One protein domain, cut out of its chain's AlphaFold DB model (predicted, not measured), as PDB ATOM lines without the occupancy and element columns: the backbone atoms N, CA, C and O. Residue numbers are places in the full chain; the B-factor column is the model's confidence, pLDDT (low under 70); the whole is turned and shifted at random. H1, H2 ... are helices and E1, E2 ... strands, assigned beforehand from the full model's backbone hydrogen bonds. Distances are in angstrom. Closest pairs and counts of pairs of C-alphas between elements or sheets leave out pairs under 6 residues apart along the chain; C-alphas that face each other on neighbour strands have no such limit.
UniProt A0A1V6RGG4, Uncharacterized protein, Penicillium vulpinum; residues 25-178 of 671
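This is residues 25 to 178 of the 671 residues of an uncharacterized protein of Penicillium vulpinum (UniProt A0A1V6RGG4). The long helix H7 runs through the middle, with H3 side by side with it and the two-stranded hairpin of E1 and E2 packed on another side through E1. H2 overlaps H3 and H7 only with its later part and prolongs them at one end as an arm tipped by H1; residues 27 to 32 stick out there. Towards the other end H5 packs on the hairpin, with H6 beyond it. The printed part has 154 residues, with eight named helices and two named strands in the order H1 H2 H3 E1 E2 H4 H5 H6 H7 H8; the sheet, E1 - E2, is antiparallel, and the class is mostly helix. The whole is compact, with a radius of gyration of the C-alphas of 16.3 A, and only just elongated, spanning 56 by 36 by 30 A.

E1, residues 87 to 92, and E2, residues 99 to 105, form an antiparallel hairpin at 151 degrees, with N 89 and O 103 at 2.9 A and N 101 and O 91 at 2.8 A, within hydrogen-bond range. The closest C-alphas of E1 and H7, residues 144 to 162, are those of Ile 89 and Gly 157, 5.6 A apart. H5, residues 119 to 129, comes closest to E2 at Glu 127 and Val 103, their C-alphas 7.3 A apart. H3, residues 63 to 79, touches H7 at a shallow tilt of 22 degrees, the same way, with the C-alphas of Phe 63 and Cys 148 closest at 4.6 A. H2, residues 30 to 47, completes a bundle with them, three helices at shallow tilts. With residues 40 to 47 alone it touches H3, a helical hairpin at 20 degrees, opposite ways, the C-alphas of Thr 44 and Ala 73 closest at 5.5 A. With residues 40 to 45 alone it touches H7 at a shallow tilt of 10 degrees, opposite ways, the C-alphas of Glu 41 and Ser 162 closest at 5.5 A. H8, residues 169 to 174, is close to H2 but not clearly touching, the C-alphas of Leu 42 and Leu 173 closest at 7.0 A. In H2, H3, H5, H7, H8 and H6, residues 131 to 136, every O i to N i+4 pair is within hydrogen-bond range.

H7 measures 26.9 A from first to last C-alpha, H2 25.6 A, H3 24.1 A, E2 19.1 A, E1 16.6 A and H5 15.2 A. H1, residues 25 to 28, begins with C-alpha 25 at (120.297, -95.760, -18.336) and touches H2 only at the corner, only just, with 3 pairs of C-alphas within 8 A, those of His 26 and Tyr 33 closest at 5.1 A. H4, residues 107 to 110, touches H3, the C-alphas of Asn 71 and Pro 107 closest at 5.6 A. H6 is close to H5 but not clearly touching, the C-alphas of Gln 126 and Leu 134 closest at 6.9 A. H8 ends with C-alpha 174 at (101.350, -91.864, 4.076).

The C-alphas of Leu 28 and Pro 140 are the two farthest apart, at 57.1 A. The printed part has no cut, and the link from H2 to H3, residues 48 to 62, is long. The mean pLDDT of the printed part is 78.8; 38 residues are under 70, among them residues 111 to 119 and 131 to 143.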
ATOM      1  N   ASP A  25     120.284 -95.113 -19.654       54.66
ATOM      2  CA  ASP A  25     120.297 -95.760 -18.336       54.66
ATOM      3  C   ASP A  25     118.880 -96.112 -17.873       54.66
ATOM      4  O   ASP A  25     118.692 -97.129 -17.221       54.66
ATOM      5  N   HIS A  26     117.863 -95.352 -18.291       53.56
ATOM      6  CA  HIS A  26     116.459 -95.659 -18.008       53.56
ATOM      7  C   HIS A  26     115.934 -96.930 -18.697       53.56
ATOM      8  O   HIS A  26     115.080 -97.623 -18.151       53.56
ATOM      9  N   ILE A  27     116.466 -97.264 -19.876       47.78
ATOM     10  CA  ILE A  27     116.159 -98.508 -20.597       47.78
ATOM     11  C   ILE A  27     117.040 -99.650 -20.083       47.78
ATOM     12  O   ILE A  27     116.595-100.791 -19.984       47.78
ATOM     13  N   LEU A  28     118.305 -99.353 -19.783       57.88
ATOM     14  CA  LEU A  28     119.315-100.345 -19.413       57.88
ATOM     15  C   LEU A  28     119.256-100.733 -17.926       57.88
ATOM     16  O   LEU A  28     119.714-101.813 -17.565       57.88
ATOM     17  N   ASN A  29     118.685 -99.878 -17.077       72.25
ATOM     18  CA  ASN A  29     118.474-100.108 -15.653       72.25
ATOM     19  C   ASN A  29     117.101 -99.553 -15.218       72.25
ATOM     20  O   ASN A  29     117.022 -98.501 -14.574       72.25
ATOM     21  N   PRO A  30     116.003-100.253 -15.565       66.31
ATOM     22  CA  PRO A  30     114.652 -99.806 -15.240       66.31
ATOM     23  C   PRO A  30     114.441 -99.667 -13.729       66.31
ATOM     24  O   PRO A  30     113.778 -98.734 -13.297       66.31
ATOM     25  N   THR A  31     115.047-100.538 -12.914       68.69
ATOM     26  CA  THR A  31     114.955-100.462 -11.448       68.69
ATOM     27  C   THR A  31     115.499 -99.138 -10.923       68.69
ATOM     28  O   THR A  31     114.769 -98.425 -10.246       68.69
ATOM     29  N   ALA A  32     116.721 -98.750 -11.305       68.19
ATOM     30  CA  ALA A  32     117.291 -97.472 -10.872       68.19
ATOM     31  C   ALA A  32     116.514 -96.257 -11.409       68.19
ATOM     32  O   ALA A  32     116.474 -95.210 -10.768       68.19
ATOM     33  N   TYR A  33     115.894 -96.379 -12.586       70.94
ATOM     34  CA  TYR A  33     115.046 -95.325 -13.140       70.94
ATOM     35  C   TYR A  33     113.752 -95.134 -12.351       70.94
ATOM     36  O   TYR A  33     113.432 -94.005 -11.985       70.94
ATOM     37  N   TYR A  34     113.035 -96.220 -12.056       73.56
ATOM     38  CA  TYR A  34     111.815 -96.149 -11.256       73.56
ATOM     39  C   TYR A  34     112.114 -95.738  -9.808       73.56
ATOM     40  O   TYR A  34     111.413 -94.882  -9.285       73.56
ATOM     41  N   GLU A  35     113.217 -96.201  -9.210       76.44
ATOM     42  CA  GLU A  35     113.678 -95.713  -7.900       76.44
ATOM     43  C   GLU A  35     113.956 -94.201  -7.908       76.44
ATOM     44  O   GLU A  35     113.654 -93.500  -6.938       76.44
ATOM     45  N   LYS A  36     114.506 -93.666  -9.009       79.56
ATOM     46  CA  LYS A  36     114.712 -92.220  -9.159       79.56
ATOM     47  C   LYS A  36     113.380 -91.463  -9.231       79.56
ATOM     48  O   LYS A  36     113.281 -90.386  -8.650       79.56
ATOM     49  N   LEU A  37     112.374 -92.006  -9.917       77.75
ATOM     50  CA  LEU A  37     111.033 -91.416  -9.971       77.75
ATOM     51  C   LEU A  37     110.337 -91.452  -8.603       77.75
ATOM     52  O   LEU A  37     109.795 -90.434  -8.184       77.75
ATOM     53  N   ASP A  38     110.434 -92.566  -7.877       80.69
ATOM     54  CA  ASP A  38     109.901 -92.688  -6.514       80.69
ATOM     55  C   ASP A  38     110.572 -91.677  -5.566       80.69
ATOM     56  O   ASP A  38     109.913 -91.024  -4.754       80.69
ATOM     57  N   THR A  39     111.890 -91.493  -5.704       86.62
ATOM     58  CA  THR A  39     112.645 -90.481  -4.947       86.62
ATOM     59  C   THR A  39     112.188 -89.067  -5.306       86.62
ATOM     60  O   THR A  39     112.012 -88.238  -4.419       86.62
ATOM     61  N   LEU A  40     111.939 -88.790  -6.589       86.50
ATOM     62  CA  LEU A  40     111.463 -87.486  -7.045       86.50
ATOM     63  C   LEU A  40     110.060 -87.157  -6.509       86.50
ATOM     64  O   LEU A  40     109.819 -86.019  -6.101       86.50
ATOM     65  N   GLU A  41     109.147 -88.133  -6.482       86.88
ATOM     66  CA  GLU A  41     107.819 -87.998  -5.864       86.88
ATOM     67  C   GLU A  41     107.949 -87.693  -4.359       86.88
ATOM     68  O   GLU A  41     107.312 -86.765  -3.846       86.88
ATOM     69  N   LEU A  42     108.830 -88.414  -3.656       88.50
ATOM     70  CA  LEU A  42     109.097 -88.209  -2.231       88.50
ATOM     71  C   LEU A  42     109.692 -86.822  -1.934       88.50
ATOM     72  O   LEU A  42     109.202 -86.126  -1.042       88.50
ATOM     73  N   ASP A  43     110.703 -86.402  -2.695       92.00
ATOM     74  CA  ASP A  43     111.339 -85.087  -2.571       92.00
ATOM     75  C   ASP A  43     110.327 -83.967  -2.826       92.00
ATOM     76  O   ASP A  43     110.251 -82.991  -2.076       92.00
ATOM     77  N   THR A  44     109.485 -84.137  -3.848       93.19
ATOM     78  CA  THR A  44     108.401 -83.204  -4.171       93.19
ATOM     79  C   THR A  44     107.432 -83.072  -2.998       93.19
ATOM     80  O   THR A  44     107.139 -81.959  -2.551       93.19
ATOM     81  N   ALA A  45     106.992 -84.193  -2.421       91.69
ATOM     82  CA  ALA A  45     106.124 -84.191  -1.250       91.69
ATOM     83  C   ALA A  45     106.784 -83.558  -0.017       91.69
ATOM     84  O   ALA A  45     106.111 -82.867   0.756       91.69
ATOM     85  N   GLN A  46     108.092 -83.747   0.171       92.69
ATOM     86  CA  GLN A  46     108.846 -83.132   1.259       92.69
ATOM     87  C   GLN A  46     108.941 -81.610   1.095       92.69
ATOM     88  O   GLN A  46     108.677 -80.885   2.056       92.69
ATOM     89  N   ILE A  47     109.239 -81.114  -0.110       92.88
ATOM     90  CA  ILE A  47     109.260 -79.673  -0.407       92.88
ATOM     91  C   ILE A  47     107.868 -79.064  -0.194       92.88
ATOM     92  O   ILE A  47     107.737 -77.994   0.403       92.88
ATOM     93  N   CYS A  48     106.812 -79.771  -0.607       91.00
ATOM     94  CA  CYS A  48     105.427 -79.360  -0.380       91.00
ATOM     95  C   CYS A  48     104.989 -79.437   1.097       91.00
ATOM     96  O   CYS A  48     103.942 -78.893   1.452       91.00
ATOM     97  N   GLY A  49     105.771 -80.076   1.976       89.44
ATOM     98  CA  GLY A  49     105.414 -80.296   3.381       89.44
ATOM     99  C   GLY A  49     104.258 -81.286   3.571       89.44
ATOM    100  O   GLY A  49     103.498 -81.157   4.528       89.44
ATOM    101  N   LEU A  50     104.101 -82.236   2.645       88.56
ATOM    102  CA  LEU A  50     103.044 -83.254   2.626       88.56
ATOM    103  C   LEU A  50     103.556 -84.663   2.963       88.56
ATOM    104  O   LEU A  50     102.778 -85.608   2.975       88.56
ATOM    105  N   ASN A  51     104.839 -84.836   3.282       84.44
ATOM    106  CA  ASN A  51     105.411 -86.135   3.660       84.44
ATOM    107  C   ASN A  51     104.817 -86.724   4.960       84.44
ATOM    108  O   ASN A  51     104.792 -87.939   5.129       84.44
ATOM    109  N   GLY A  52     104.321 -85.879   5.870       79.69
ATOM    110  CA  GLY A  52     103.735 -86.298   7.151       79.69
ATOM    111  C   GLY A  52     102.239 -86.638   7.112       79.69
ATOM    112  O   GLY A  52     101.704 -87.107   8.115       79.69
ATOM    113  N   GLY A  53     101.549 -86.392   5.993       83.12
ATOM    114  CA  GLY A  53     100.107 -86.611   5.868       83.12
ATOM    115  C   GLY A  53      99.401 -85.582   4.977       83.12
ATOM    116  O   GLY A  53     100.031 -84.641   4.489       83.12
ATOM    117  N   PRO A  54      98.080 -85.744   4.762       82.06
ATOM    118  CA  PRO A  54      97.283 -84.806   3.988       82.06
ATOM    119  C   PRO A  54      97.251 -83.431   4.660       82.06
ATOM    120  O   PRO A  54      97.380 -83.330   5.885       82.06
ATOM    121  N   PRO A  55      97.036 -82.364   3.877       82.62
ATOM    122  CA  PRO A  55      96.883 -81.035   4.429       82.62
ATOM    123  C   PRO A  55      95.706 -80.975   5.422       82.62
ATOM    124  O   PRO A  55      94.597 -81.383   5.094       82.62
ATOM    125  N   ASP A  56      95.927 -80.413   6.615       74.69
ATOM    126  CA  ASP A  56      94.827 -80.024   7.504       74.69
ATOM    127  C   ASP A  56      94.109 -78.802   6.915       74.69
ATOM    128  O   ASP A  56      94.697 -77.717   6.826       74.69
ATOM    129  N   ALA A  57      92.858 -79.002   6.494       62.16
ATOM    130  CA  ALA A  57      91.995 -77.983   5.899       62.16
ATOM    131  C   ALA A  57      91.603 -76.868   6.889       62.16
ATOM    132  O   ALA A  57      91.219 -75.786   6.454       62.16
ATOM    133  N   ASN A  58      91.725 -77.109   8.201       59.31
ATOM    134  CA  ASN A  58      91.398 -76.137   9.250       59.31
ATOM    135  C   ASN A  58      92.625 -75.369   9.764       59.31
ATOM    136  O   ASN A  58      92.481 -74.401  10.512       59.31
ATOM    137  N   SER A  59      93.836 -75.782   9.377       62.88
ATOM    138  CA  SER A  59      95.056 -75.052   9.720       62.88
ATOM    139  C   SER A  59      95.139 -73.754   8.907       62.88
ATOM    140  O   SER A  59      95.185 -73.787   7.676       62.88
ATOM    141  N   GLN A  60      95.174 -72.596   9.579       58.94
ATOM    142  CA  GLN A  60      95.532 -71.331   8.932       58.94
ATOM    143  C   GLN A  60      96.991 -71.420   8.481       58.94
ATOM    144  O   GLN A  60      97.920 -71.216   9.262       58.94
ATOM    145  N   ARG A  61      97.193 -71.785   7.217       65.12
ATOM    146  CA  ARG A  61      98.502 -71.746   6.575       65.12
ATOM    147  C   ARG A  61      98.769 -70.354   6.038       65.12
ATOM    148  O   ARG A  61      97.881 -69.714   5.497       65.12
ATOM    149  N   ASP A  62     100.015 -69.914   6.140       79.56
ATOM    150  CA  ASP A  62     100.468 -68.753   5.385       79.56
ATOM    151  C   ASP A  62     100.479 -69.123   3.893       79.56
ATOM    152  O   ASP A  62     101.313 -69.917   3.444       79.56
ATOM    153  N   PHE A  63      99.542 -68.571   3.115       81.56
ATOM    154  CA  PHE A  63      99.461 -68.818   1.673       81.56
ATOM    155  C   PHE A  63     100.768 -68.456   0.958       81.56
ATOM    156  O   PHE A  63     101.129 -69.109  -0.023       81.56
ATOM    157  N   ARG A  64     101.534 -67.480   1.469       83.94
ATOM    158  CA  ARG A  64     102.836 -67.097   0.902       83.94
ATOM    159  C   ARG A  64     103.864 -68.202   1.076       83.94
ATOM    160  O   ARG A  64     104.692 -68.412   0.194       83.94
ATOM    161  N   ASP A  65     103.836 -68.910   2.203       86.75
ATOM    162  CA  ASP A  65     104.652 -70.109   2.402       86.75
ATOM    163  C   ASP A  65     104.226 -71.234   1.454       86.75
ATOM    164  O   ASP A  65     105.077 -71.864   0.828       86.75
ATOM    165  N   GLY A  66     102.915 -71.416   1.268       88.12
ATOM    166  CA  GLY A  66     102.357 -72.359   0.300       88.12
ATOM    167  C   GLY A  66     102.853 -72.113  -1.129       88.12
ATOM    168  O   GLY A  66     103.437 -73.012  -1.730       88.12
ATOM    169  N   PHE A  67     102.725 -70.891  -1.655       87.81
ATOM    170  CA  PHE A  67     103.225 -70.554  -2.996       87.81
ATOM    171  C   PHE A  67     104.751 -70.655  -3.109       87.81
ATOM    172  O   PHE A  67     105.259 -71.139  -4.119       87.81
ATOM    173  N   ARG A  68     105.507 -70.280  -2.063       88.81
ATOM    174  CA  ARG A  68     106.969 -70.491  -2.033       88.81
ATOM    175  C   ARG A  68     107.328 -71.971  -2.161       88.81
ATOM    176  O   ARG A  68     108.264 -72.301  -2.893       88.81
ATOM    177  N   LYS A  69     106.590 -72.858  -1.490       91.56
ATOM    178  CA  LYS A  69     106.764 -74.315  -1.593       91.56
ATOM    179  C   LYS A  69     106.386 -74.842  -2.973       91.56
ATOM    180  O   LYS A  69     107.172 -75.592  -3.539       91.56
ATOM    181  N   VAL A  70     105.262 -74.400  -3.546       90.38
ATOM    182  CA  VAL A  70     104.858 -74.742  -4.926       90.38
ATOM    183  C   VAL A  70     105.954 -74.357  -5.922       90.38
ATOM    184  O   VAL A  70     106.421 -75.203  -6.678       90.38
ATOM    185  N   ASN A  71     106.452 -73.119  -5.859       89.81
ATOM    186  CA  ASN A  71     107.529 -72.647  -6.732       89.81
ATOM    187  C   ASN A  71     108.835 -73.424  -6.537       89.81
ATOM    188  O   ASN A  71     109.540 -73.703  -7.506       89.81
ATOM    189  N   SER A  72     109.172 -73.780  -5.296       91.56
ATOM    190  CA  SER A  72     110.369 -74.575  -5.000       91.56
ATOM    191  C   SER A  72     110.251 -75.995  -5.555       91.56
ATOM    192  O   SER A  72     111.197 -76.492  -6.163       91.56
ATOM    193  N   ALA A  73     109.086 -76.627  -5.402       92.25
ATOM    194  CA  ALA A  73     108.831 -77.975  -5.891       92.25
ATOM    195  C   ALA A  73     108.797 -78.025  -7.426       92.25
ATOM    196  O   ALA A  73     109.430 -78.887  -8.029       92.25
ATOM    197  N   LEU A  74     108.156 -77.048  -8.076       90.12
ATOM    198  CA  LEU A  74     108.122 -76.961  -9.537       90.12
ATOM    199  C   LEU A  74     109.521 -76.731 -10.128       90.12
ATOM    200  O   LEU A  74     109.902 -77.389 -11.093       90.12
ATOM    201  N   LYS A  75     110.337 -75.868  -9.506       90.00
ATOM    202  CA  LYS A  75     111.752 -75.693  -9.887       90.00
ATOM    203  C   LYS A  75     112.574 -76.967  -9.692       90.00
ATOM    204  O   LYS A  75     113.481 -77.218 -10.486       90.00
ATOM    205  N   ASN A  76     112.276 -77.766  -8.667       91.25
ATOM    206  CA  ASN A  76     112.922 -79.061  -8.459       91.25
ATOM    207  C   ASN A  76     112.601 -80.028  -9.610       91.25
ATOM    208  O   ASN A  76     113.520 -80.528 -10.256       91.25
ATOM    209  N   LEU A  77     111.316 -80.190  -9.950       86.19
ATOM    210  CA  LEU A  77     110.870 -81.014 -11.086       86.19
ATOM    211  C   LEU A  77     111.503 -80.564 -12.415       86.19
ATOM    212  O   LEU A  77     111.955 -81.392 -13.204       86.19
ATOM    213  N   GLN A  78     111.608 -79.252 -12.636       87.25
ATOM    214  CA  GLN A  78     112.289 -78.670 -13.800       87.25
ATOM    215  C   GLN A  78     113.786 -78.984 -13.832       87.25
ATOM    216  O   GLN A  78     114.340 -79.313 -14.882       87.25
ATOM    217  N   THR A  79     114.460 -78.875 -12.686       85.50
ATOM    218  CA  THR A  79     115.906 -79.123 -12.574       85.50
ATOM    219  C   THR A  79     116.237 -80.594 -12.819       85.50
ATOM    220  O   THR A  79     117.242 -80.896 -13.468       85.50
ATOM    221  N   GLU A  80     115.356 -81.494 -12.379       83.25
ATOM    222  CA  GLU A  80     115.445 -82.935 -12.626       83.25
ATOM    223  C   GLU A  80     115.010 -83.350 -14.043       83.25
ATOM    224  O   GLU A  80     115.211 -84.500 -14.438       83.25
ATOM    225  N   GLY A  81     114.485 -82.411 -14.840       76.00
ATOM    226  CA  GLY A  81     114.060 -82.650 -16.222       76.00
ATOM    227  C   GLY A  81     112.742 -83.418 -16.342       76.00
ATOM    228  O   GLY A  81     112.491 -84.025 -17.381       76.00
ATOM    229  N   PHE A  82     111.916 -83.411 -15.292       77.69
ATOM    230  CA  PHE A  82     110.625 -84.098 -15.263       77.69
ATOM    231  C   PHE A  82     109.563 -83.363 -16.087       77.69
ATOM    232  O   PHE A  82     108.832 -83.983 -16.851       77.69
ATOM    233  N   CYS A  83     109.504 -82.034 -15.972       76.56
ATOM    234  CA  CYS A  83     108.552 -81.201 -16.703       76.56
ATOM    235  C   CYS A  83     109.220 -79.966 -17.312       76.56
ATOM    236  O   CYS A  83     110.317 -79.560 -16.920       76.56
ATOM    237  N   GLY A  84     108.530 -79.353 -18.277       79.06
ATOM    238  CA  GLY A  84     108.907 -78.063 -18.840       79.06
ATOM    239  C   GLY A  84     108.568 -76.909 -17.894       79.06
ATOM    240  O   GLY A  84     108.759 -76.970 -16.683       79.06
ATOM    241  N   ARG A  85     108.044 -75.815 -18.447       81.12
ATOM    242  CA  ARG A  85     107.721 -74.617 -17.655       81.12
ATOM    243  C   ARG A  85     106.446 -74.725 -16.831       81.12
ATOM    244  O   ARG A  85     106.294 -73.954 -15.894       81.12
ATOM    245  N   MET A  86     105.558 -75.648 -17.172       82.12
ATOM    246  CA  MET A  86     104.216 -75.719 -16.609       82.12
ATOM    247  C   MET A  86     104.014 -77.058 -15.911       82.12
ATOM    248  O   MET A  86     104.655 -78.049 -16.259       82.12
ATOM    249  N   MET A  87     103.095 -77.077 -14.954       87.50
ATOM    250  CA  MET A  87     102.451 -78.299 -14.487       87.50
ATOM    251  C   MET A  87     100.977 -78.278 -14.876       87.50
ATOM    252  O   MET A  87     100.397 -77.206 -15.058       87.50
ATOM    253  N   SER A  88     100.365 -79.454 -14.958       89.62
ATOM    254  CA  SER A  88      98.921 -79.586 -15.114       89.62
ATOM    255  C   SER A  88      98.288 -80.139 -13.845       89.62
ATOM    256  O   SER A  88      98.870 -80.983 -13.169       89.62
ATOM    257  N   ILE A  89      97.066 -79.708 -13.552       92.12
ATOM    258  CA  ILE A  89      96.193 -80.344 -12.564       92.12
ATOM    259  C   ILE A  89      94.924 -80.794 -13.284       92.12
ATOM    260  O   ILE A  89      94.364 -80.040 -14.077       92.12
ATOM    261  N   LEU A  90      94.466 -82.017 -13.010       92.81
ATOM    262  CA  LEU A  90      93.172 -82.500 -13.490       92.81
ATOM    263  C   LEU A  90      92.055 -81.988 -12.581       92.81
ATOM    264  O   LEU A  90      92.056 -82.266 -11.380       92.81
ATOM    265  N   ILE A  91      91.095 -81.272 -13.161       91.94
ATOM    266  CA  ILE A  91      90.002 -80.618 -12.433       91.94
ATOM    267  C   ILE A  91      88.669 -80.991 -13.067       91.94
ATOM    268  O   ILE A  91      88.529 -80.898 -14.281       91.94
ATOM    269  N   GLU A  92      87.693 -81.424 -12.268       89.25
ATOM    270  CA  GLU A  92      86.328 -81.672 -12.738       89.25
ATOM    271  C   GLU A  92      85.732 -80.374 -13.296       89.25
ATOM    272  O   GLU A  92      85.796 -79.319 -12.667       89.25
ATOM    273  N   ASP A  93      85.166 -80.449 -14.496       81.56
ATOM    274  CA  ASP A  93      84.593 -79.297 -15.166       81.56
ATOM    275  C   ASP A  93      83.325 -78.827 -14.416       81.56
ATOM    276  O   ASP A  93      82.394 -79.617 -14.234       81.56
ATOM    277  N   PRO A  94      83.256 -77.558 -13.964       67.50
ATOM    278  CA  PRO A  94      82.102 -77.032 -13.238       67.50
ATOM    279  C   PRO A  94      80.820 -76.982 -14.080       67.50
ATOM    280  O   PRO A  94      79.728 -76.963 -13.515       67.50
ATOM    281  N   VAL A  95      80.936 -76.944 -15.410       66.38
ATOM    282  CA  VAL A  95      79.807 -76.858 -16.345       66.38
ATOM    283  C   VAL A  95      79.417 -78.243 -16.856       66.38
ATOM    284  O   VAL A  95      78.230 -78.542 -16.984       66.38
ATOM    285  N   GLN A  96      80.402 -79.094 -17.151       65.12
ATOM    286  CA  GLN A  96      80.187 -80.414 -17.741       65.12
ATOM    287  C   GLN A  96      80.462 -81.541 -16.732       65.12
ATOM    288  O   GLN A  96      81.621 -81.881 -16.482       65.12
ATOM    289  N   PRO A  97      79.420 -82.183 -16.170       65.56
ATOM    290  CA  PRO A  97      79.624 -83.287 -15.243       65.56
ATOM    291  C   PRO A  97      80.355 -84.451 -15.931       65.56
ATOM    292  O   PRO A  97      80.142 -84.731 -17.108       65.56
ATOM    293  N   ASP A  98      81.205 -85.146 -15.172       76.25
ATOM    294  CA  ASP A  98      82.003 -86.295 -15.629       76.25
ATOM    295  C   ASP A  98      83.084 -85.978 -16.692       76.25
ATOM    296  O   ASP A  98      83.623 -86.901 -17.309       76.25
ATOM    297  N   ILE A  99      83.470 -84.705 -16.860       84.44
ATOM    298  CA  ILE A  99      84.676 -84.291 -17.595       84.44
ATOM    299  C   ILE A  99      85.710 -83.739 -16.612       84.44
ATOM    300  O   ILE A  99      85.377 -82.944 -15.743       84.44
ATOM    301  N   ALA A 100      86.970 -84.145 -16.752       90.75
ATOM    302  CA  ALA A 100      88.115 -83.521 -16.105       90.75
ATOM    303  C   ALA A 100      88.945 -82.765 -17.144       90.75
ATOM    304  O   ALA A 100      89.379 -83.347 -18.137       90.75
ATOM    305  N   ARG A 101      89.188 -81.479 -16.914       90.44
ATOM    306  CA  ARG A 101      90.073 -80.639 -17.725       90.44
ATOM    307  C   ARG A 101      91.480 -80.614 -17.126       90.44
ATOM    308  O   ARG A 101      91.627 -80.562 -15.906       90.44
ATOM    309  N   ALA A 102      92.505 -80.607 -17.970       89.56
ATOM    310  CA  ALA A 102      93.846 -80.205 -17.554       89.56
ATOM    311  C   ALA A 102      93.912 -78.669 -17.459       89.56
ATOM    312  O   ALA A 102      93.598 -77.981 -18.434       89.56
ATOM    313  N   VAL A 103      94.286 -78.154 -16.285       88.38
ATOM    314  CA  VAL A 103      94.539 -76.729 -16.011       88.38
ATOM    315  C   VAL A 103      96.036 -76.513 -15.824       88.38
ATOM    316  O   VAL A 103      96.657 -77.221 -15.028       88.38
ATOM    317  N   HIS A 104      96.606 -75.556 -16.559       86.94
ATOM    318  CA  HIS A 104      98.046 -75.291 -16.594       86.94
ATOM    319  C   HIS A 104      98.459 -74.212 -15.615       86.94
ATOM    320  O   HIS A 104      97.803 -73.180 -15.497       86.94
ATOM    321  N   ILE A 105      99.587 -74.451 -14.952       85.75
ATOM    322  CA  ILE A 105     100.075 -73.592 -13.881       85.75
ATOM    323  C   ILE A 105     101.572 -73.396 -14.060       85.75
ATOM    324  O   ILE A 105     102.335 -74.367 -14.101       85.75
ATOM    325  N   CYS A 106     101.982 -72.137 -14.181       83.44
ATOM    326  CA  CYS A 106     103.368 -71.726 -14.358       83.44
ATOM    327  C   CYS A 106     103.908 -71.089 -13.066       83.44
ATOM    328  O   CYS A 106     103.147 -70.466 -12.324       83.44
ATOM    329  N   PRO A 107     105.221 -71.180 -12.784       74.31
ATOM    330  CA  PRO A 107     105.827 -70.486 -11.647       74.31
ATOM    331  C   PRO A 107     105.585 -68.971 -11.684       74.31
ATOM    332  O   PRO A 107     105.404 -68.346 -10.641       74.31
ATOM    333  N   GLU A 108     105.569 -68.387 -12.886       77.31
ATOM    334  CA  GLU A 108     105.345 -66.957 -13.107       77.31
ATOM    335  C   GLU A 108     103.918 -66.522 -12.733       77.31
ATOM    336  O   GLU A 108     103.709 -65.367 -12.360       77.31
ATOM    337  N   ASP A 109     102.950 -67.446 -12.752       71.81
ATOM    338  CA  ASP A 109     101.569 -67.179 -12.333       71.81
ATOM    339  C   ASP A 109     101.470 -66.945 -10.808       71.81
ATOM    340  O   ASP A 109     100.483 -66.395 -10.313       71.81
ATOM    341  N   LEU A 110     102.496 -67.366 -10.055       70.88
ATOM    342  CA  LEU A 110     102.492 -67.503  -8.596       70.88
ATOM    343  C   LEU A 110     103.549 -66.626  -7.901       70.88
ATOM    344  O   LEU A 110     103.914 -66.889  -6.748       70.88
ATOM    345  N   ASP A 111     104.091 -65.611  -8.581       66.12
ATOM    346  CA  ASP A 111     105.197 -64.814  -8.045       66.12
ATOM    347  C   ASP A 111     104.783 -63.971  -6.818       66.12
ATOM    348  O   ASP A 111     103.933 -63.077  -6.854       66.12
ATOM    349  N   GLY A 112     105.432 -64.273  -5.688       55.00
ATOM    350  CA  GLY A 112     105.062 -63.850  -4.330       55.00
ATOM    351  C   GLY A 112     105.156 -62.356  -4.014       55.00
ATOM    352  O   GLY A 112     104.689 -61.937  -2.957       55.00
ATOM    353  N   SER A 113     105.747 -61.541  -4.890       57.47
ATOM    354  CA  SER A 113     105.953 -60.108  -4.641       57.47
ATOM    355  C   SER A 113     104.692 -59.250  -4.822       57.47
ATOM    356  O   SER A 113     104.722 -58.081  -4.443       57.47
ATOM    357  N   GLY A 114     103.592 -59.805  -5.357       55.25
ATOM    358  CA  GLY A 114     102.362 -59.049  -5.648       55.25
ATOM    359  C   GLY A 114     101.043 -59.834  -5.593       55.25
ATOM    360  O   GLY A 114     100.048 -59.350  -6.123       55.25
ATOM    361  N   ILE A 115     101.004 -61.019  -4.964       58.09
ATOM    362  CA  ILE A 115      99.852 -61.951  -5.023       58.09
ATOM    363  C   ILE A 115      98.529 -61.329  -4.559       58.09
ATOM    364  O   ILE A 115      97.491 -61.674  -5.104       58.09
ATOM    365  N   SER A 116      98.547 -60.355  -3.646       53.84
ATOM    366  CA  SER A 116      97.332 -59.649  -3.211       53.84
ATOM    367  C   SER A 116      96.604 -58.885  -4.335       53.84
ATOM    368  O   SER A 116      95.473 -58.462  -4.127       53.84
ATOM    369  N   HIS A 117      97.214 -58.739  -5.521       54.22
ATOM    370  CA  HIS A 117      96.599 -58.164  -6.726       54.22
ATOM    371  C   HIS A 117      96.955 -58.930  -8.022       54.22
ATOM    372  O   HIS A 117      96.924 -58.342  -9.104       54.22
ATOM    373  N   SER A 118      97.338 -60.214  -7.942       64.56
ATOM    374  CA  SER A 118      97.695 -60.985  -9.144       64.56
ATOM    375  C   SER A 118      96.442 -61.389  -9.920       64.56
ATOM    376  O   SER A 118      95.747 -62.329  -9.543       64.56
ATOM    377  N   THR A 119      96.205 -60.724 -11.054       68.50
ATOM    378  CA  THR A 119      95.099 -61.020 -11.983       68.50
ATOM    379  C   THR A 119      95.093 -62.492 -12.404       68.50
ATOM    380  O   THR A 119      94.038 -63.090 -12.568       68.50
ATOM    381  N   ARG A 120      96.277 -63.111 -12.499       79.00
ATOM    382  CA  ARG A 120      96.433 -64.498 -12.939       79.00
ATOM    383  C   ARG A 120      96.079 -65.529 -11.867       79.00
ATOM    384  O   ARG A 120      95.544 -66.581 -12.192       79.00
ATOM    385  N   ALA A 121      96.344 -65.243 -10.593       78.44
ATOM    386  CA  ALA A 121      95.937 -66.138  -9.509       78.44
ATOM    387  C   ALA A 121      94.405 -66.179  -9.374       78.44
ATOM    388  O   ALA A 121      93.835 -67.246  -9.139       78.44
ATOM    389  N   ASP A 122      93.749 -65.035  -9.595       79.81
ATOM    390  CA  ASP A 122      92.292 -64.943  -9.686       79.81
ATOM    391  C   ASP A 122      91.748 -65.687 -10.921       79.81
ATOM    392  O   ASP A 122      90.765 -66.414 -10.799       79.81
ATOM    393  N   GLU A 123      92.411 -65.596 -12.081       82.31
ATOM    394  CA  GLU A 123      92.066 -66.397 -13.268       82.31
ATOM    395  C   GLU A 123      92.188 -67.905 -13.000       82.31
ATOM    396  O   GLU A 123      91.291 -68.663 -13.352       82.31
ATOM    397  N   ILE A 124      93.247 -68.361 -12.323       83.00
ATOM    398  CA  ILE A 124      93.390 -69.780 -11.957       83.00
ATOM    399  C   ILE A 124      92.278 -70.188 -10.987       83.00
ATOM    400  O   ILE A 124      91.662 -71.236 -11.159       83.00
ATOM    401  N   LEU A 125      91.973 -69.365  -9.982       84.31
ATOM    402  CA  LEU A 125      90.835 -69.601  -9.091       84.31
ATOM    403  C   LEU A 125      89.517 -69.705  -9.870       84.31
ATOM    404  O   LEU A 125      88.691 -70.559  -9.553       84.31
ATOM    405  N   GLN A 126      89.335 -68.888 -10.903       82.38
ATOM    406  CA  GLN A 126      88.180 -68.930 -11.798       82.38
ATOM    407  C   GLN A 126      88.160 -70.202 -12.650       82.38
ATOM    408  O   GLN A 126      87.110 -70.827 -12.791       82.38
ATOM    409  N   GLU A 127      89.311 -70.651 -13.151       81.88
ATOM    410  CA  GLU A 127      89.445 -71.905 -13.894       81.88
ATOM    411  C   GLU A 127      89.158 -73.143 -13.019       81.88
ATOM    412  O   GLU A 127      88.580 -74.110 -13.523       81.88
ATOM    413  N   ILE A 128      89.521 -73.104 -11.727       83.44
ATOM    414  CA  ILE A 128      89.282 -74.179 -10.745       83.44
ATOM    415  C   ILE A 128      87.822 -74.192 -10.266       83.44
ATOM    416  O   ILE A 128      87.193 -75.248 -10.217       83.44
ATOM    417  N   CYS A 129      87.293 -73.034  -9.864       80.38
ATOM    418  CA  CYS A 129      86.018 -72.934  -9.149       80.38
ATOM    419  C   CYS A 129      84.822 -72.628 -10.062       80.38
ATOM    420  O   CYS A 129      83.698 -73.011  -9.738       80.38
ATOM    421  N   GLY A 130      85.042 -71.946 -11.189       76.31
ATOM    422  CA  GLY A 130      83.990 -71.375 -12.031       76.31
ATOM    423  C   GLY A 130      83.374 -70.081 -11.472       76.31
ATOM    424  O   GLY A 130      83.417 -69.808 -10.268       76.31
ATOM    425  N   ASP A 131      82.762 -69.290 -12.361       65.12
ATOM    426  CA  ASP A 131      82.243 -67.937 -12.076       65.12
ATOM    427  C   ASP A 131      81.187 -67.900 -10.965       65.12
ATOM    428  O   ASP A 131      81.216 -67.036 -10.089       65.12
ATOM    429  N   GLU A 132      80.250 -68.850 -10.966       59.19
ATOM    430  CA  GLU A 132      79.146 -68.855  -9.999       59.19
ATOM    431  C   GLU A 132      79.605 -69.159  -8.566       59.19
ATOM    432  O   GLU A 132      79.010 -68.663  -7.606       59.19
ATOM    433  N   VAL A 133      80.666 -69.956  -8.411       59.66
ATOM    434  CA  VAL A 133      81.210 -70.356  -7.104       59.66
ATOM    435  C   VAL A 133      82.034 -69.223  -6.506       59.66
ATOM    436  O   VAL A 133      81.872 -68.916  -5.324       59.66
ATOM    437  N   LEU A 134      82.838 -68.542  -7.335       61.75
ATOM    438  CA  LEU A 134      83.566 -67.334  -6.936       61.75
ATOM    439  C   LEU A 134      82.638 -66.243  -6.386       61.75
ATOM    440  O   LEU A 134      83.005 -65.551  -5.443       61.75
ATOM    441  N   LEU A 135      81.422 -66.123  -6.927       55.75
ATOM    442  CA  LEU A 135      80.442 -65.117  -6.509       55.75
ATOM    443  C   LEU A 135      79.615 -65.507  -5.270       55.75
ATOM    444  O   LEU A 135      79.158 -64.617  -4.551       55.75
ATOM    445  N   ARG A 136      79.368 -66.804  -5.026       58.53
ATOM    446  CA  ARG A 136      78.500 -67.276  -3.923       58.53
ATOM    447  C   ARG A 136      79.252 -67.670  -2.657       58.53
ATOM    448  O   ARG A 136      78.818 -67.304  -1.565       58.53
ATOM    449  N   ASP A 137      80.336 -68.427  -2.808       58.28
ATOM    450  CA  ASP A 137      80.993 -69.119  -1.690       58.28
ATOM    451  C   ASP A 137      82.168 -68.305  -1.123       58.28
ATOM    452  O   ASP A 137      82.568 -68.484   0.030       58.28
ATOM    453  N   PHE A 138      82.659 -67.330  -1.890       61.44
ATOM    454  CA  PHE A 138      83.634 -66.343  -1.441       61.44
ATOM    455  C   PHE A 138      82.923 -65.024  -1.124       61.44
ATOM    456  O   PHE A 138      82.971 -64.053  -1.875       61.44
ATOM    457  N   GLN A 139      82.231 -64.993   0.018       53.06
ATOM    458  CA  GLN A 139      81.805 -63.728   0.629       53.06
ATOM    459  C   GLN A 139      83.024 -62.806   0.853       53.06
ATOM    460  O   GLN A 139      84.144 -63.320   0.898       53.06
ATOM    461  N   PRO A 140      82.852 -61.477   1.027       47.31
ATOM    462  CA  PRO A 140      83.952 -60.549   1.314       47.31
ATOM    463  C   PRO A 140      84.535 -60.801   2.719       47.31
ATOM    464  O   PRO A 140      84.326 -60.042   3.661       47.31
ATOM    465  N   GLY A 141      85.220 -61.928   2.875       55.78
ATOM    466  CA  GLY A 141      86.147 -62.223   3.951       55.78
ATOM    467  C   GLY A 141      87.553 -61.753   3.576       55.78
ATOM    468  O   GLY A 141      87.757 -61.199   2.497       55.78
ATOM    469  N   PRO A 142      88.547 -61.965   4.451       60.84
ATOM    470  CA  PRO A 142      89.929 -61.640   4.127       60.84
ATOM    471  C   PRO A 142      90.386 -62.457   2.908       60.84
ATOM    472  O   PRO A 142      90.236 -63.688   2.885       60.84
ATOM    473  N   ASP A 143      90.946 -61.761   1.913       63.09
ATOM    474  CA  ASP A 143      91.493 -62.308   0.660       63.09
ATOM    475  C   ASP A 143      92.367 -63.553   0.882       63.09
ATOM    476  O   ASP A 143      92.355 -64.486   0.080       63.09
ATOM    477  N   ASP A 144      93.039 -63.615   2.030       73.19
ATOM    478  CA  ASP A 144      93.906 -64.701   2.476       73.19
ATOM    479  C   ASP A 144      93.265 -66.097   2.383       73.19
ATOM    480  O   ASP A 144      93.950 -67.065   2.068       73.19
ATOM    481  N   SER A 145      91.952 -66.236   2.602       79.00
ATOM    482  CA  SER A 145      91.282 -67.551   2.567       79.00
ATOM    483  C   SER A 145      91.257 -68.185   1.167       79.00
ATOM    484  O   SER A 145      91.496 -69.389   1.033       79.00
ATOM    485  N   ARG A 146      91.053 -67.375   0.118       82.19
ATOM    486  CA  ARG A 146      91.079 -67.791  -1.298       82.19
ATOM    487  C   ARG A 146      92.445 -68.307  -1.703       82.19
ATOM    488  O   ARG A 146      92.578 -69.379  -2.294       82.19
ATOM    489  N   TYR A 147      93.467 -67.556  -1.321       84.12
ATOM    490  CA  TYR A 147      94.851 -67.874  -1.622       84.12
ATOM    491  C   TYR A 147      95.363 -69.068  -0.813       84.12
ATOM    492  O   TYR A 147      96.139 -69.862  -1.338       84.12
ATOM    493  N   CYS A 148      94.890 -69.264   0.422       85.56
ATOM    494  CA  CYS A 148      95.156 -70.477   1.202       85.56
ATOM    495  C   CYS A 148      94.587 -71.731   0.530       85.56
ATOM    496  O   CYS A 148      95.268 -72.759   0.467       85.56
ATOM    497  N   PHE A 149      93.360 -71.644   0.012       88.06
ATOM    498  CA  PHE A 149      92.753 -72.721  -0.764       88.06
ATOM    499  C   PHE A 149      93.545 -73.013  -2.032       88.06
ATOM    500  O   PHE A 149      93.952 -74.158  -2.225       88.06
ATOM    501  N   LEU A 150      93.828 -71.985  -2.842       88.94
ATOM    502  CA  LEU A 150      94.611 -72.144  -4.064       88.94
ATOM    503  C   LEU A 150      95.956 -72.798  -3.742       88.94
ATOM    504  O   LEU A 150      96.259 -73.859  -4.272       88.94
ATOM    505  N   ALA A 151      96.723 -72.243  -2.803       89.44
ATOM    506  CA  ALA A 151      98.012 -72.797  -2.406       89.44
ATOM    507  C   ALA A 151      97.907 -74.269  -1.969       89.44
ATOM    508  O   ALA A 151      98.730 -75.089  -2.367       89.44
ATOM    509  N   THR A 152      96.879 -74.636  -1.199       90.50
ATOM    510  CA  THR A 152      96.670 -76.026  -0.765       90.50
ATOM    511  C   THR A 152      96.327 -76.947  -1.939       90.50
ATOM    512  O   THR A 152      96.893 -78.037  -2.041       90.50
ATOM    513  N   ALA A 153      95.454 -76.505  -2.849       92.12
ATOM    514  CA  ALA A 153      95.104 -77.244  -4.056       92.12
ATOM    515  C   ALA A 153      96.326 -77.465  -4.961       92.12
ATOM    516  O   ALA A 153      96.537 -78.577  -5.445       92.12
ATOM    517  N   LEU A 154      97.174 -76.446  -5.117       92.31
ATOM    518  CA  LEU A 154      98.417 -76.532  -5.883       92.31
ATOM    519  C   LEU A 154      99.423 -77.495  -5.258       92.31
ATOM    520  O   LEU A 154     100.025 -78.279  -5.980       92.31
ATOM    521  N   LEU A 155      99.598 -77.482  -3.932       92.94
ATOM    522  CA  LEU A 155     100.523 -78.397  -3.252       92.94
ATOM    523  C   LEU A 155     100.137 -79.865  -3.479       92.94
ATOM    524  O   LEU A 155     100.993 -80.679  -3.818       92.94
ATOM    525  N   VAL A 156      98.853 -80.204  -3.322       93.44
ATOM    526  CA  VAL A 156      98.363 -81.572  -3.572       93.44
ATOM    527  C   VAL A 156      98.423 -81.907  -5.065       93.44
ATOM    528  O   VAL A 156      98.847 -83.001  -5.433       93.44
ATOM    529  N   GLY A 157      98.053 -80.957  -5.927       92.88
ATOM    530  CA  GLY A 157      98.115 -81.106  -7.378       92.88
ATOM    531  C   GLY A 157      99.527 -81.362  -7.901       92.88
ATOM    532  O   GLY A 157      99.686 -82.169  -8.808       92.88
ATOM    533  N   LEU A 158     100.549 -80.754  -7.296       92.44
ATOM    534  CA  LEU A 158     101.949 -80.883  -7.707       92.44
ATOM    535  C   LEU A 158     102.548 -82.237  -7.294       92.44
ATOM    536  O   LEU A 158     103.214 -82.882  -8.102       92.44
ATOM    537  N   VAL A 159     102.233 -82.730  -6.088       92.00
ATOM    538  CA  VAL A 159     102.574 -84.113  -5.693       92.00
ATOM    539  C   VAL A 159     101.872 -85.112  -6.613       92.00
ATOM    540  O   VAL A 159     102.508 -86.010  -7.154       92.00
ATOM    541  N   SER A 160     100.582 -84.899  -6.873       92.12
ATOM    542  CA  SER A 160      99.815 -85.697  -7.830       92.12
ATOM    543  C   SER A 160     100.452 -85.693  -9.228       92.12
ATOM    544  O   SER A 160     100.635 -86.752  -9.821       92.12
ATOM    545  N   PHE A 161     100.854 -84.525  -9.733       91.38
ATOM    546  CA  PHE A 161     101.515 -84.355 -11.028       91.38
ATOM    547  C   PHE A 161     102.862 -85.091 -11.106       91.38
ATOM    548  O   PHE A 161     103.138 -85.728 -12.119       91.38
ATOM    549  N   SER A 162     103.661 -85.087 -10.031       88.44
ATOM    550  CA  SER A 162     104.931 -85.836  -9.986       88.44
ATOM    551  C   SER A 162     104.755 -87.354 -10.134       88.44
ATOM    552  O   SER A 162     105.653 -88.034 -10.620       88.44
ATOM    553  N   GLY A 163     103.566 -87.871  -9.801       84.81
ATOM    554  CA  GLY A 163     103.143 -89.253 -10.040       84.81
ATOM    555  C   GLY A 163     102.215 -89.426 -11.254       84.81
ATOM    556  O   GLY A 163     101.389 -90.347 -11.268       84.81
ATOM    557  N   SER A 164     102.266 -88.513 -12.235       83.31
ATOM    558  CA  SER A 164     101.418 -88.496 -13.446       83.31
ATOM    559  C   SER A 164      99.909 -88.565 -13.161       83.31
ATOM    560  O   SER A 164      99.130 -89.119 -13.942       83.31
ATOM    561  N   HIS A 165      99.494 -88.049 -12.005       86.75
ATOM    562  CA  HIS A 165      98.159 -88.114 -11.403       86.75
ATOM    563  C   HIS A 165      97.636 -89.509 -11.044       86.75
ATOM    564  O   HIS A 165      96.630 -89.602 -10.351       86.75
ATOM    565  N   VAL A 166      98.273 -90.597 -11.470       85.62
ATOM    566  CA  VAL A 166      97.754 -91.970 -11.302       85.62
ATOM    567  C   VAL A 166      98.396 -92.667 -10.102       85.62
ATOM    568  O   VAL A 166      97.816 -93.598  -9.530       85.62
ATOM    569  N   CYS A 167      99.575 -92.198  -9.686       83.38
ATOM    570  CA  CYS A 167     100.276 -92.747  -8.538       83.38
ATOM    571  C   CYS A 167      99.438 -92.637  -7.255       83.38
ATOM    572  O   CYS A 167      98.816 -91.614  -6.950       83.38
ATOM    573  N   SER A 168      99.433 -93.716  -6.471       85.00
ATOM    574  CA  SER A 168      98.792 -93.753  -5.152       85.00
ATOM    575  C   SER A 168      99.746 -93.188  -4.102       85.00
ATOM    576  O   SER A 168     100.169 -93.903  -3.193       85.00
ATOM    577  N   PHE A 169     100.123 -91.913  -4.242       84.12
ATOM    578  CA  PHE A 169     101.071 -91.269  -3.329       84.12
ATOM    579  C   PHE A 169     100.564 -91.257  -1.879       84.12
ATOM    580  O   PHE A 169     101.353 -91.215  -0.945       84.12
ATOM    581  N   ASP A 170      99.252 -91.360  -1.658       83.25
ATOM    582  CA  ASP A 170      98.650 -91.581  -0.345       83.25
ATOM    583  C   ASP A 170      99.157 -92.879   0.309       83.25
ATOM    584  O   ASP A 170      99.549 -92.900   1.478       83.25
ATOM    585  N   VAL A 171      99.223 -93.960  -0.467       84.31
ATOM    586  CA  VAL A 171      99.758 -95.247  -0.017       84.31
ATOM    587  C   VAL A 171     101.280 -95.184   0.091       84.31
ATOM    588  O   VAL A 171     101.821 -95.620   1.106       84.31
ATOM    589  N   ASN A 172     101.963 -94.614  -0.902       79.81
ATOM    590  CA  ASN A 172     103.428 -94.584  -0.932       79.81
ATOM    591  C   ASN A 172     104.013 -93.694   0.177       79.81
ATOM    592  O   ASN A 172     104.913 -94.115   0.905       79.81
ATOM    593  N   LEU A 173     103.472 -92.484   0.348       83.31
ATOM    594  CA  LEU A 173     103.976 -91.484   1.290       83.31
ATOM    595  C   LEU A 173     103.373 -91.657   2.684       83.31
ATOM    596  O   LEU A 173     104.094 -91.624   3.679       83.31
ATOM    597  N   TRP A 174     102.054 -91.856   2.783       84.94
ATOM    598  CA  TRP A 174     101.350 -91.864   4.076       84.94
ATOM    599  C   TRP A 174     101.045 -93.265   4.600       84.94
ATOM    600  O   TRP A 174     100.494 -93.395   5.696       84.94
ATOM    601  N   ARG A 175     101.383 -94.314   3.837       83.94
ATOM    602  CA  ARG A 175     101.140 -95.726   4.185       83.94
ATOM    603  C   ARG A 175      99.671 -96.038   4.476       83.94
ATOM    604  O   ARG A 175      99.366 -96.976   5.212       83.94
ATOM    605  N   ARG A 176      98.750 -95.253   3.909       85.12
ATOM    606  CA  ARG A 176      97.304 -95.443   4.058       85.12
ATOM    607  C   ARG A 176      96.578 -95.041   2.787       85.12
ATOM    608  O   ARG A 176      96.906 -94.027   2.186       85.12
ATOM    609  N   SER A 177      95.554 -95.804   2.422       84.31
ATOM    610  CA  SER A 177      94.698 -95.417   1.307       84.31
ATOM    611  C   SER A 177      93.698 -94.356   1.756       84.31
ATOM    612  O   SER A 177      92.989 -94.538   2.748       84.31
ATOM    613  N   VAL A 178      93.653 -93.250   1.025       85.00
ATOM    614  CA  VAL A 178      92.742 -92.136   1.249       85.00
ATOM    615  C   VAL A 178      91.811 -92.025   0.046       85.00
ATOM    616  O   VAL A 178      92.239 -92.023  -1.103       85.00
TER     617      VAL A 178